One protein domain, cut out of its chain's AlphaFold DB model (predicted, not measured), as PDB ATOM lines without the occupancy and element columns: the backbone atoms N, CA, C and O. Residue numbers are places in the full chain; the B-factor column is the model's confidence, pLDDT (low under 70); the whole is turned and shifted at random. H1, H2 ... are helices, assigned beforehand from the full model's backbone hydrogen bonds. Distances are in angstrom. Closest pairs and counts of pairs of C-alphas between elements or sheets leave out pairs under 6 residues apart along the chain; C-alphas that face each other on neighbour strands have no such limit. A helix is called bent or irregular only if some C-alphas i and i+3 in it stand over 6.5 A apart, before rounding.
ATOM      1  N   GLY A 773     104.184  44.133   8.726       82.69
ATOM      2  CA  GLY A 773     103.683  45.423   9.230       82.69
ATOM      3  C   GLY A 773     103.389  46.429   8.111       82.69
ATOM      4  O   GLY A 773     102.312  47.024   8.072       82.69
ATOM      5  N   ARG A 774     104.296  46.535   7.130       86.19
ATOM      6  CA  ARG A 774     104.123  47.388   5.942       86.19
ATOM      7  C   ARG A 774     102.954  46.945   5.051       86.19
ATOM      8  O   ARG A 774     102.127  47.779   4.691       86.19
ATOM      9  N   ASP A 775     102.842  45.648   4.732       89.25
ATOM     10  CA  ASP A 775     101.712  45.093   3.950       89.25
ATOM     11  C   ASP A 775     100.382  45.305   4.676       89.25
ATOM     12  O   ASP A 775      99.399  45.718   4.067       89.25
ATOM     13  N   ARG A 776     100.350  45.096   5.992       91.00
ATOM     14  CA  ARG A 776      99.149  45.293   6.806       91.00
ATOM     15  C   ARG A 776      98.706  46.755   6.823       91.00
ATOM     16  O   ARG A 776      97.544  47.020   6.524       91.00
ATOM     17  N   ARG A 777      99.614  47.705   7.080       90.06
ATOM     18  CA  ARG A 777      99.329  49.151   6.983       90.06
ATOM     19  C   ARG A 777      98.820  49.530   5.597       90.06
ATOM     20  O   ARG A 777      97.841  50.263   5.495       90.06
ATOM     21  N   ALA A 778      99.430  48.992   4.540       91.44
ATOM     22  CA  ALA A 778      99.009  49.236   3.165       91.44
ATOM     23  C   ALA A 778      97.595  48.724   2.891       91.44
ATOM     24  O   ALA A 778      96.788  49.452   2.322       91.44
ATOM     25  N   ARG A 779      97.263  47.507   3.338       93.56
ATOM     26  CA  ARG A 779      95.910  46.940   3.215       93.56
ATOM     27  C   ARG A 779      94.876  47.772   3.947       93.56
ATOM     28  O   ARG A 779      93.815  48.025   3.390       93.56
ATOM     29  N   VAL A 780      95.186  48.198   5.169       92.88
ATOM     30  CA  VAL A 780      94.296  49.056   5.956       92.88
ATOM     31  C   VAL A 780      94.096  50.396   5.246       92.88
ATOM     32  O   VAL A 780      92.962  50.799   5.014       92.88
ATOM     33  N   ALA A 781      95.177  51.055   4.828       91.50
ATOM     34  CA  ALA A 781      95.121  52.340   4.138       91.50
ATOM     35  C   ALA A 781      94.353  52.265   2.807       91.50
ATOM     36  O   ALA A 781      93.513  53.120   2.535       91.50
ATOM     37  N   VAL A 782      94.602  51.237   1.987       93.12
ATOM     38  CA  VAL A 782      93.869  51.009   0.733       93.12
ATOM     39  C   VAL A 782      92.408  50.672   1.014       93.12
ATOM     40  O   VAL A 782      91.542  51.278   0.398       93.12
ATOM     41  N   GLY A 783      92.117  49.791   1.975       93.12
ATOM     42  CA  GLY A 783      90.743  49.435   2.342       93.12
ATOM     43  C   GLY A 783      89.932  50.633   2.841       93.12
ATOM     44  O   GLY A 783      88.756  50.765   2.522       93.12
ATOM     45  N   LEU A 784      90.565  51.565   3.559       91.06
ATOM     46  CA  LEU A 784      89.952  52.843   3.925       91.06
ATOM     47  C   LEU A 784      89.702  53.732   2.693       91.06
ATOM     48  O   LEU A 784      88.622  54.301   2.558       91.06
ATOM     49  N   LEU A 785      90.648  53.836   1.756       90.00
ATOM     50  CA  LEU A 785      90.418  54.573   0.506       90.00
ATOM     51  C   LEU A 785      89.271  53.963  -0.320       90.00
ATOM     52  O   LEU A 785      88.452  54.711  -0.853       90.00
ATOM     53  N   GLU A 786      89.184  52.631  -0.398       91.69
ATOM     54  CA  GLU A 786      88.092  51.900  -1.062       91.69
ATOM     55  C   GLU A 786      86.749  52.216  -0.397       91.69
ATOM     56  O   GLU A 786      85.800  52.626  -1.066       91.69
ATOM     57  N   LEU A 787      86.706  52.136   0.932       89.75
ATOM     58  CA  LEU A 787      85.525  52.439   1.731       89.75
ATOM     59  C   LEU A 787      85.077  53.902   1.597       89.75
ATOM     60  O   LEU A 787      83.882  54.201   1.594       89.75
ATOM     61  N   GLY A 788      86.038  54.815   1.448       86.88
ATOM     62  CA  GLY A 788      85.803  56.231   1.177       86.88
ATOM     63  C   GLY A 788      85.394  56.521  -0.269       86.88
ATOM     64  O   GLY A 788      85.088  57.668  -0.581       86.88
ATOM     65  N   GLY A 789      85.388  55.515  -1.151       86.38
ATOM     66  CA  GLY A 789      85.063  55.663  -2.569       86.38
ATOM     67  C   GLY A 789      86.136  56.388  -3.385       86.38
ATOM     68  O   GLY A 789      85.822  56.940  -4.438       86.38
ATOM     69  N   HIS A 790      87.391  56.422  -2.923       86.62
ATOM     70  CA  HIS A 790      88.459  57.158  -3.596       86.62
ATOM     71  C   HIS A 790      88.795  56.528  -4.966       86.62
ATOM     72  O   HIS A 790      89.040  55.321  -5.046       86.62
ATOM     73  N   PRO A 791      88.894  57.310  -6.059       86.62
ATOM     74  CA  PRO A 791      89.064  56.764  -7.411       86.62
ATOM     75  C   PRO A 791      90.381  55.998  -7.607       86.62
ATOM     76  O   PRO A 791      90.430  55.030  -8.364       86.62
ATOM     77  N   ALA A 792      91.449  56.385  -6.901       90.25
ATOM     78  CA  ALA A 792      92.737  55.685  -6.968       90.25
ATOM     79  C   ALA A 792      92.747  54.325  -6.240       90.25
ATOM     80  O   ALA A 792      93.678  53.543  -6.437       90.25
ATOM     81  N   ALA A 793      91.747  54.029  -5.402       91.88
ATOM     82  CA  ALA A 793      91.784  52.883  -4.497       91.88
ATOM     83  C   ALA A 793      91.864  51.540  -5.243       91.88
ATOM     84  O   ALA A 793      92.687  50.697  -4.896       91.88
ATOM     85  N   ALA A 794      91.111  51.384  -6.339       92.88
ATOM     86  CA  ALA A 794      91.138  50.170  -7.159       92.88
ATOM     87  C   ALA A 794      92.518  49.914  -7.799       92.88
ATOM     88  O   ALA A 794      93.002  48.782  -7.791       92.88
ATOM     89  N   LYS A 795      93.179  50.969  -8.307       94.88
ATOM     90  CA  LYS A 795      94.557  50.874  -8.823       94.88
ATOM     91  C   LYS A 795      95.517  50.479  -7.701       94.88
ATOM     92  O   LYS A 795      96.291  49.546  -7.873       94.88
ATOM     93  N   LEU A 796      95.434  51.142  -6.547       94.44
ATOM     94  CA  LEU A 796      96.296  50.855  -5.397       94.44
ATOM     95  C   LEU A 796      96.104  49.424  -4.869       94.44
ATOM     96  O   LEU A 796      97.079  48.780  -4.498       94.44
ATOM     97  N   ARG A 797      94.878  48.886  -4.868       94.62
ATOM     98  CA  ARG A 797      94.590  47.487  -4.499       94.62
ATOM     99  C   ARG A 797      95.248  46.495  -5.459       94.62
ATOM    100  O   ARG A 797      95.799  45.484  -5.012       94.62
ATOM    101  N   ALA A 798      95.206  46.783  -6.760       93.56
ATOM    102  CA  ALA A 798      95.895  45.989  -7.773       93.56
ATOM    103  C   ALA A 798      97.420  46.068  -7.584       93.56
ATOM    104  O   ALA A 798      98.063  45.032  -7.424       93.56
ATOM    105  N   ASP A 799      97.972  47.279  -7.458       93.94
ATOM    106  CA  ASP A 799      99.403  47.499  -7.226       93.94
ATOM    107  C   ASP A 799      99.883  46.774  -5.958       93.94
ATOM    108  O   ASP A 799     100.894  46.079  -5.988       93.94
ATOM    109  N   LEU A 800      99.134  46.858  -4.854       93.06
ATOM    110  CA  LEU A 800      99.443  46.174  -3.594       93.06
ATOM    111  C   LEU A 800      99.460  44.645  -3.735       93.06
ATOM    112  O   LEU A 800     100.205  43.960  -3.033       93.06
ATOM    113  N   THR A 801      98.642  44.093  -4.631       90.88
ATOM    114  CA  THR A 801      98.641  42.654  -4.915       90.88
ATOM    115  C   THR A 801      99.915  42.248  -5.656       90.88
ATOM    116  O   THR A 801     100.511  41.228  -5.306       90.88
ATOM    117  N   ASP A 802     100.388  43.087  -6.582       88.62
ATOM    118  CA  ASP A 802     101.642  42.882  -7.315       88.62
ATOM    119  C   ASP A 802     102.899  43.089  -6.450       88.62
ATOM    120  O   ASP A 802     103.904  42.404  -6.642       88.62
ATOM    121  N   LEU A 803     102.868  44.017  -5.484       87.25
ATOM    122  CA  LEU A 803     103.993  44.323  -4.581       87.25
ATOM    123  C   LEU A 803     104.463  43.129  -3.752       87.25
ATOM    124  O   LEU A 803     105.616  43.086  -3.328       87.25
ATOM    125  N   ARG A 804     103.589  42.141  -3.538       77.50
ATOM    126  CA  ARG A 804     103.955  40.887  -2.867       77.50
ATOM    127  C   ARG A 804     105.041  40.108  -3.611       77.50
ATOM    128  O   ARG A 804     105.641  39.220  -3.017       77.50
ATOM    129  N   ALA A 805     105.294  40.438  -4.877       75.88
ATOM    130  CA  ALA A 805     106.325  39.820  -5.697       75.88
ATOM    131  C   ALA A 805     107.646  40.617  -5.772       75.88
ATOM    132  O   ALA A 805     108.614  40.087  -6.314       75.88
ATOM    133  N   SER A 806     107.724  41.869  -5.284       82.62
ATOM    134  CA  SER A 806     108.934  42.706  -5.422       82.62
ATOM    135  C   SER A 806     109.028  43.834  -4.386       82.62
ATOM    136  O   SER A 806     108.187  44.735  -4.353       82.62
ATOM    137  N   ASP A 807     110.110  43.839  -3.596       80.25
ATOM    138  CA  ASP A 807     110.383  44.889  -2.605       80.25
ATOM    139  C   ASP A 807     110.742  46.256  -3.229       80.25
ATOM    140  O   ASP A 807     110.466  47.304  -2.648       80.25
ATOM    141  N   GLU A 808     111.280  46.273  -4.451       86.75
ATOM    142  CA  GLU A 808     111.765  47.490  -5.126       86.75
ATOM    143  C   GLU A 808     110.644  48.476  -5.493       86.75
ATOM    144  O   GLU A 808     110.877  49.676  -5.637       86.75
ATOM    145  N   ARG A 809     109.407  47.989  -5.634       88.62
ATOM    146  CA  ARG A 809     108.246  48.802  -6.030       88.62
ATOM    147  C   ARG A 809     107.584  49.534  -4.854       88.62
ATOM    148  O   ARG A 809     106.748  50.413  -5.078       88.62
ATOM    149  N   TRP A 810     107.941  49.210  -3.610       86.06
ATOM    150  CA  TRP A 810     107.297  49.785  -2.424       86.06
ATOM    151  C   TRP A 810     107.454  51.297  -2.267       86.06
ATOM    152  O   TRP A 810     106.451  51.933  -1.945       86.06
ATOM    153  N   PRO A 811     108.623  51.916  -2.525       83.19
ATOM    154  CA  PRO A 811     108.756  53.370  -2.444       83.19
ATOM    155  C   PRO A 811     107.803  54.109  -3.396       83.19
ATOM    156  O   PRO A 811     107.180  55.102  -3.010       83.19
ATOM    157  N   ALA A 812     107.636  53.596  -4.621       86.69
ATOM    158  CA  ALA A 812     106.706  54.154  -5.601       86.69
ATOM    159  C   ALA A 812     105.250  53.997  -5.139       86.69
ATOM    160  O   ALA A 812     104.501  54.972  -5.129       86.69
ATOM    161  N   PHE A 813     104.868  52.808  -4.661       90.44
ATOM    162  CA  PHE A 813     103.532  52.577  -4.112       90.44
ATOM    163  C   PHE A 813     103.231  53.447  -2.884       90.44
ATOM    164  O   PHE A 813     102.164  54.046  -2.802       90.44
ATOM    165  N   ALA A 814     104.166  53.559  -1.938       84.50
ATOM    166  CA  ALA A 814     104.011  54.405  -0.758       84.50
ATOM    167  C   ALA A 814     103.869  55.886  -1.142       84.50
ATOM    168  O   ALA A 814     103.157  56.631  -0.475       84.50
ATOM    169  N   THR A 815     104.530  56.325  -2.215       82.56
ATOM    170  CA  THR A 815     104.368  57.677  -2.770       82.56
ATOM    171  C   THR A 815     102.976  57.861  -3.377       82.56
ATOM    172  O   THR A 815     102.301  58.837  -3.056       82.56
ATOM    173  N   ASP A 816     102.507  56.906  -4.185       87.69
ATOM    174  CA  ASP A 816     101.158  56.921  -4.766       87.69
ATOM    175  C   ASP A 816     100.066  56.919  -3.689       87.69
ATOM    176  O   ASP A 816      99.105  57.683  -3.772       87.69
ATOM    177  N   LEU A 817     100.235  56.100  -2.652       88.19
ATOM    178  CA  LEU A 817      99.313  56.023  -1.528       88.19
ATOM    179  C   LEU A 817      99.299  57.323  -0.714       88.19
ATOM    180  O   LEU A 817      98.222  57.828  -0.399       88.19
ATOM    181  N   ARG A 818     100.473  57.894  -0.399       82.12
ATOM    182  CA  ARG A 818     100.577  59.207   0.263       82.12
ATOM    183  C   ARG A 818      99.887  60.291  -0.548       82.12
ATOM    184  O   ARG A 818      99.118  61.059   0.015       82.12
ATOM    185  N   ARG A 819     100.112  60.327  -1.862       82.25
ATOM    186  CA  ARG A 819      99.466  61.284  -2.769       82.25
ATOM    187  C   ARG A 819      97.945  61.137  -2.770       82.25
ATOM    188  O   ARG A 819      97.256  62.153  -2.691       82.25
ATOM    189  N   ALA A 820      97.430  59.906  -2.785       84.69
ATOM    190  CA  ALA A 820      95.992  59.661  -2.702       84.69
ATOM    191  C   ALA A 820      95.395  60.269  -1.417       84.69
ATOM    192  O   ALA A 820      94.406  61.000  -1.471       84.69
ATOM    193  N   TRP A 821      96.045  60.059  -0.266       82.62
ATOM    194  CA  TRP A 821      95.606  60.621   1.017       82.62
ATOM    195  C   TRP A 821      95.804  62.143   1.130       82.62
ATOM    196  O   TRP A 821      94.914  62.842   1.607       82.62
ATOM    197  N   ALA A 822      96.941  62.675   0.676       72.06
ATOM    198  CA  ALA A 822      97.339  64.065   0.891       72.06
ATOM    199  C   ALA A 822      96.787  65.047  -0.154       72.06
ATOM    200  O   ALA A 822      96.271  66.113   0.187       72.06
ATOM    201  N   GLU A 823      96.929  64.721  -1.439       66.00
ATOM    202  CA  GLU A 823      96.688  65.663  -2.535       66.00
ATOM    203  C   GLU A 823      95.322  65.445  -3.175       66.00
ATOM    204  O   GLU A 823      94.559  66.403  -3.344       66.00
ATOM    205  N   ASP A 824      94.996  64.192  -3.491       61.47
ATOM    206  CA  ASP A 824      93.785  63.858  -4.237       61.47
ATOM    207  C   ASP A 824      92.550  63.960  -3.349       61.47
ATOM    208  O   ASP A 824      91.559  64.551  -3.759       61.47
ATOM    209  N   THR A 825      92.623  63.524  -2.091       63.00
ATOM    210  CA  THR A 825      91.483  63.612  -1.167       63.00
ATOM    211  C   THR A 825      91.014  65.063  -0.981       63.00
ATOM    212  O   THR A 825      89.813  65.318  -0.942       63.00
ATOM    213  N   LEU A 826      91.919  66.048  -0.917       57.75
ATOM    214  CA  LEU A 826      91.557  67.457  -0.711       57.75
ATOM    215  C   LEU A 826      91.241  68.198  -2.027       57.75
ATOM    216  O   LEU A 826      90.277  68.966  -2.084       57.75
ATOM    217  N   LYS A 827      92.022  67.969  -3.096       55.34
ATOM    218  CA  LYS A 827      91.783  68.586  -4.417       55.34
ATOM    219  C   LYS A 827      90.566  67.989  -5.124       55.34
ATOM    220  O   LYS A 827      89.792  68.756  -5.697       55.34
ATOM    221  N   ALA A 828      90.359  66.669  -5.064       53.78
ATOM    222  CA  ALA A 828      89.150  66.030  -5.590       53.78
ATOM    223  C   ALA A 828      87.918  66.529  -4.837       53.78
ATOM    224  O   ALA A 828      86.945  66.906  -5.484       53.78
ATOM    225  N   ARG A 829      88.003  66.686  -3.501       61.09
ATOM    226  CA  ARG A 829      86.921  67.284  -2.702       61.09
ATOM    227  C   ARG A 829      86.485  68.635  -3.250       61.09
ATOM    228  O   ARG A 829      85.317  68.811  -3.568       61.09
ATOM    229  N   MET A 830      87.412  69.571  -3.413       55.53
ATOM    230  CA  MET A 830      87.073  70.915  -3.890       55.53
ATOM    231  C   MET A 830      86.668  70.952  -5.374       55.53
ATOM    232  O   MET A 830      85.746  71.678  -5.746       55.53
ATOM    233  N   GLY A 831      87.332  70.168  -6.228       60.88
ATOM    234  CA  GLY A 831      87.083  70.152  -7.672       60.88
ATOM    235  C   GLY A 831      85.806  69.414  -8.094       60.88
ATOM    236  O   GLY A 831      85.236  69.737  -9.137       60.88
ATOM    237  N   GLU A 832      85.345  68.423  -7.328       55.66
ATOM    238  CA  GLU A 832      84.078  67.712  -7.569       55.66
ATOM    239  C   GLU A 832      82.874  68.475  -7.015       55.66
ATOM    240  O   GLU A 832      81.869  68.599  -7.721       55.66
ATOM    241  N   LEU A 833      83.017  69.096  -5.834       55.28
ATOM    242  CA  LEU A 833      82.052  70.061  -5.288       55.28
ATOM    243  C   LEU A 833      81.736  71.170  -6.301       55.28
ATOM    244  O   LEU A 833      80.570  71.472  -6.551       55.28
ATOM    245  N   ALA A 834      82.769  71.730  -6.937       55.88
ATOM    246  CA  ALA A 834      82.621  72.776  -7.948       55.88
ATOM    247  C   ALA A 834      81.936  72.294  -9.244       55.88
ATOM    248  O   ALA A 834      81.372  73.104  -9.978       55.88
ATOM    249  N   ARG A 835      81.967  70.987  -9.539       61.09
ATOM    250  CA  ARG A 835      81.394  70.388 -10.760       61.09
ATOM    251  C   ARG A 835      80.023  69.742 -10.546       61.09
ATOM    252  O   ARG A 835      79.476  69.167 -11.483       61.09
ATOM    253  N   GLY A 836      79.459  69.838  -9.339       54.41
ATOM    254  CA  GLY A 836      78.167  69.234  -9.004       54.41
ATOM    255  C   GLY A 836      78.178  67.701  -8.984       54.41
ATOM    256  O   GLY A 836      77.111  67.094  -9.085       54.41
ATOM    257  N   ALA A 837      79.361  67.083  -8.879       55.38
ATOM    258  CA  ALA A 837      79.527  65.633  -8.854       55.38
ATOM    259  C   ALA A 837      79.273  65.028  -7.455       55.38
ATOM    260  O   ALA A 837      79.240  65.740  -6.456       55.38
ATOM    261  N   ASP A 838      79.038  63.710  -7.466       64.06
ATOM    262  CA  ASP A 838      78.665  62.760  -6.402       64.06
ATOM    263  C   ASP A 838      78.938  63.204  -4.944       64.06
ATOM    264  O   ASP A 838      79.942  62.849  -4.326       64.06
ATOM    265  N   TRP A 839      78.004  63.970  -4.367       63.22
ATOM    266  CA  TRP A 839      78.037  64.389  -2.957       63.22
ATOM    267  C   TRP A 839      78.163  63.208  -1.987       63.22
ATOM    268  O   TRP A 839      78.798  63.343  -0.939       63.22
ATOM    269  N   ASP A 840      77.628  62.048  -2.363       65.94
ATOM    270  CA  ASP A 840      77.667  60.849  -1.539       65.94
ATOM    271  C   ASP A 840      79.090  60.271  -1.466       65.94
ATOM    272  O   ASP A 840      79.483  59.695  -0.451       65.94
ATOM    273  N   ALA A 841      79.915  60.445  -2.505       65.12
ATOM    274  CA  ALA A 841      81.340  60.108  -2.451       65.12
ATOM    275  C   ALA A 841      82.109  61.029  -1.486       65.12
ATOM    276  O   ALA A 841      82.924  60.562  -0.691       65.12
ATOM    277  N   LEU A 842      81.802  62.329  -1.486       64.81
ATOM    278  CA  LEU A 842      82.433  63.298  -0.583       64.81
ATOM    279  C   LEU A 842      82.070  63.047   0.881       64.81
ATOM    280  O   LEU A 842      82.940  63.118   1.754       64.81
ATOM    281  N   GLU A 843      80.802  62.741   1.153       67.94
ATOM    282  CA  GLU A 843      80.334  62.406   2.495       67.94
ATOM    283  C   GLU A 843      80.979  61.107   2.999       67.94
ATOM    284  O   GLU A 843      81.477  61.067   4.126       67.94
ATOM    285  N   ARG A 844      81.061  60.071   2.150       70.94
ATOM    286  CA  ARG A 844      81.773  58.819   2.459       70.94
ATOM    287  C   ARG A 844      83.241  59.065   2.783       70.94
ATOM    288  O   ARG A 844      83.718  58.653   3.839       70.94
ATOM    289  N   LEU A 845      83.947  59.805   1.934       70.56
ATOM    290  CA  LEU A 845      85.355  60.120   2.148       70.56
ATOM    291  C   LEU A 845      85.570  60.945   3.427       70.56
ATOM    292  O   LEU A 845      86.583  60.785   4.106       70.56
ATOM    293  N   ALA A 846      84.633  61.832   3.780       69.50
ATOM    294  CA  ALA A 846      84.675  62.597   5.028       69.50
ATOM    295  C   ALA A 846      84.464  61.730   6.279       69.50
ATOM    296  O   ALA A 846      84.982  62.083   7.336       69.50
ATOM    297  N   ARG A 847      83.736  60.613   6.165       70.06
ATOM    298  CA  ARG A 847      83.540  59.637   7.251       70.06
ATOM    299  C   ARG A 847      84.767  58.757   7.460       70.06
ATOM    300  O   ARG A 847      85.054  58.389   8.593       70.06
ATOM    301  N   VAL A 848      85.492  58.444   6.385       75.69
ATOM    302  CA  VAL A 848      86.674  57.574   6.455       75.69
ATOM    303  C   VAL A 848      87.944  58.317   6.875       75.69
ATOM    304  O   VAL A 848      88.868  57.729   7.435       75.69
ATOM    305  N   HIS A 849      87.984  59.627   6.649       70.00
ATOM    306  CA  HIS A 849      89.122  60.452   7.014       70.00
ATOM    307  C   HIS A 849      88.960  60.992   8.444       70.00
ATOM    308  O   HIS A 849      88.112  61.863   8.660       70.00
ATOM    309  N   PRO A 850      89.777  60.571   9.428       58.41
ATOM    310  CA  PRO A 850      89.817  61.265  10.708       58.41
ATOM    311  C   PRO A 850      90.261  62.707  10.431       58.41
ATOM    312  O   PRO A 850      91.317  62.955   9.846       58.41
ATOM    313  N   VAL A 851      89.430  63.692  10.769       46.72
ATOM    314  CA  VAL A 851      89.659  65.107  10.391       46.72
ATOM    315  C   VAL A 851      90.764  65.777  11.225       46.72
ATOM    316  O   VAL A 851      90.998  66.970  11.116       46.72
ATOM    317  N   GLY A 852      91.562  64.991  11.946       46.50
ATOM    318  CA  GLY A 852      92.891  65.408  12.385       46.50
ATOM    319  C   GLY A 852      93.950  65.395  11.276       46.50
ATOM    320  O   GLY A 852      95.025  65.892  11.512       46.50
ATOM    321  N   ALA A 853      93.713  64.853  10.078       39.81
ATOM    322  CA  ALA A 853      94.745  64.809   9.026       39.81
ATOM    323  C   ALA A 853      94.515  65.796   7.860       39.81
ATOM    324  O   ALA A 853      95.251  65.767   6.878       39.81
ATOM    325  N   ALA A 854      93.494  66.661   7.932       40.19
ATOM    326  CA  ALA A 854      93.364  67.748   6.964       40.19
ATOM    327  C   ALA A 854      94.345  68.865   7.364       40.19
ATOM    328  O   ALA A 854      94.218  69.375   8.480       40.19
ATOM    329  N   PRO A 855      95.310  69.251   6.510       37.09
ATOM    330  CA  PRO A 855      96.237  70.319   6.848       37.09
ATOM    331  C   PRO A 855      95.446  71.604   7.101       37.09
ATOM    332  O   PRO A 855      94.628  72.010   6.268       37.09
ATOM    333  N   ALA A 856      95.704  72.248   8.239       37.88
ATOM    334  CA  ALA A 856      95.290  73.618   8.498       37.88
ATOM    335  C   ALA A 856      96.094  74.536   7.564       37.88
ATOM    336  O   ALA A 856      97.098  75.121   7.947       37.88
ATOM    337  N   SER A 857      95.718  74.591   6.287       38.31
ATOM    338  CA  SER A 857      96.279  75.571   5.366       38.31
ATOM    339  C   SER A 857      95.577  76.907   5.636       38.31
ATOM    340  O   SER A 857      94.358  76.965   5.458       38.31
ATOM    341  N   PRO A 858      96.299  77.963   6.055       37.91
ATOM    342  CA  PRO A 858      95.709  79.269   6.369       37.91
ATOM    343  C   PRO A 858      95.065  79.968   5.156       37.91
ATOM    344  O   PRO A 858      94.293  80.902   5.339       37.91
ATOM    345  N   ASP A 859      95.320  79.479   3.937       41.81
ATOM    346  CA  ASP A 859      94.874  80.088   2.677       41.81
ATOM    347  C   ASP A 859      93.711  79.342   1.988       41.81
ATOM    348  O   ASP A 859      93.448  79.557   0.801       41.81
ATOM    349  N   LYS A 860      93.013  78.428   2.678       43.38
ATOM    350  CA  LYS A 860      91.908  77.650   2.082       43.38
ATOM    351  C   LYS A 860      90.551  77.976   2.707       43.38
ATOM    352  O   LYS A 860      90.506  78.316   3.886       43.38
ATOM    353  N   PRO A 861      89.456  77.880   1.919       39.62
ATOM    354  CA  PRO A 861      88.111  78.204   2.380       39.62
ATOM    355  C   PRO A 861      87.801  77.476   3.685       39.62
ATOM    356  O   PRO A 861      87.999  76.261   3.796       39.62
TER     357      PRO A 861
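What this domain is: This is residues 773 to 861 of the 891 residues of the protein "Carboxypeptidase regulatory-like domain-containing protein" of Limnoglobus roseus (UniProt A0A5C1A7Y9). One long kinked helix, H3, runs along the length of the domain; H1 and H2 stand beside its earlier part in an up-and-down bundle of three, their centres making a triangle. Past the kink, H4 folds back from the far end of H3 and reaches the end of H1, and an unnamed tail, residues 849 to 861, follows it. The printed part has 89 residues with four named helices, in the order H1, H2, H3, H4, and no named strand; the class is all helix. The whole is compact, with a radius of gyration of the C-alphas of 13.9 A, and elongated in outline, spanning 42 by 27 by 19 A.

How they stand to each other: H3, residues 807 to 833, is the longest helix and has a kink of 41 degrees near residue 824. It is irregular, with C-alphas 808 and 811 7.1 A apart, and its line is a rough one. With residues 809 to 817 alone it touches H2, residues 793 to 803; the closest C-alphas, of Leu 803 and Arg 809, are 6.3 A apart. H2 and H3 form a helical hairpin, opposite ways at a shallow tilt of 3 degrees. H1, residues 773 to 787, forms another helical hairpin with H2, opposite ways at a shallow tilt of 22 degrees; their closest C-alphas, of Glu 786 and Ala 793, are 5.1 A apart. H1 and H3 only just touch, with 3 pairs of C-alphas within 8 A, the closest being Val 782 and Leu 817 at 7.7 A; they run the same way at a shallow tilt of 24 degrees. H4, residues 839 to 848, touches residues 784 to 787 of H1, opposite ways at a shallow tilt of 29 degrees; the closest C-alphas, of Leu 784 and Val 848, are 6.3 A apart. H4 only just touches H3, with 3 pairs of C-alphas within 8 A, the closest being Arg 829 and Leu 842 at 6.4 A; the tilt is steep, 49 degrees, opposite ways. H2 and H4 are apart. Every O i to N i+4 pair is within hydrogen-bond range in H1, H2 and H4, and 18 of 23 are in H3.

Where its parts are: H3 is 38.0 A long, from C-alpha 807 at (110.383, 44.889, -2.605) to C-alpha 833 at (82.052, 70.061, -5.288). H1 begins at C-alpha 773, at (103.683, 45.423, 9.230), and is 20.9 A long. H2 measures 14.9 A. H4 measures 14.5 A and ends at C-alpha 848, at (86.674, 57.574, 6.455).

The domain as a whole: The two C-alphas farthest apart, of Ala 805 and Pro 861, are 43.2 A apart. The printed part has no cut, and its three links between helices are tight. The C-alphas of residues 849 to 861 lie 9 to 23 A from the mean of all C-alphas. The mean pLDDT of the printed part is 74.1; residues 823 to 843, 846 and 850 to 861 are under 70.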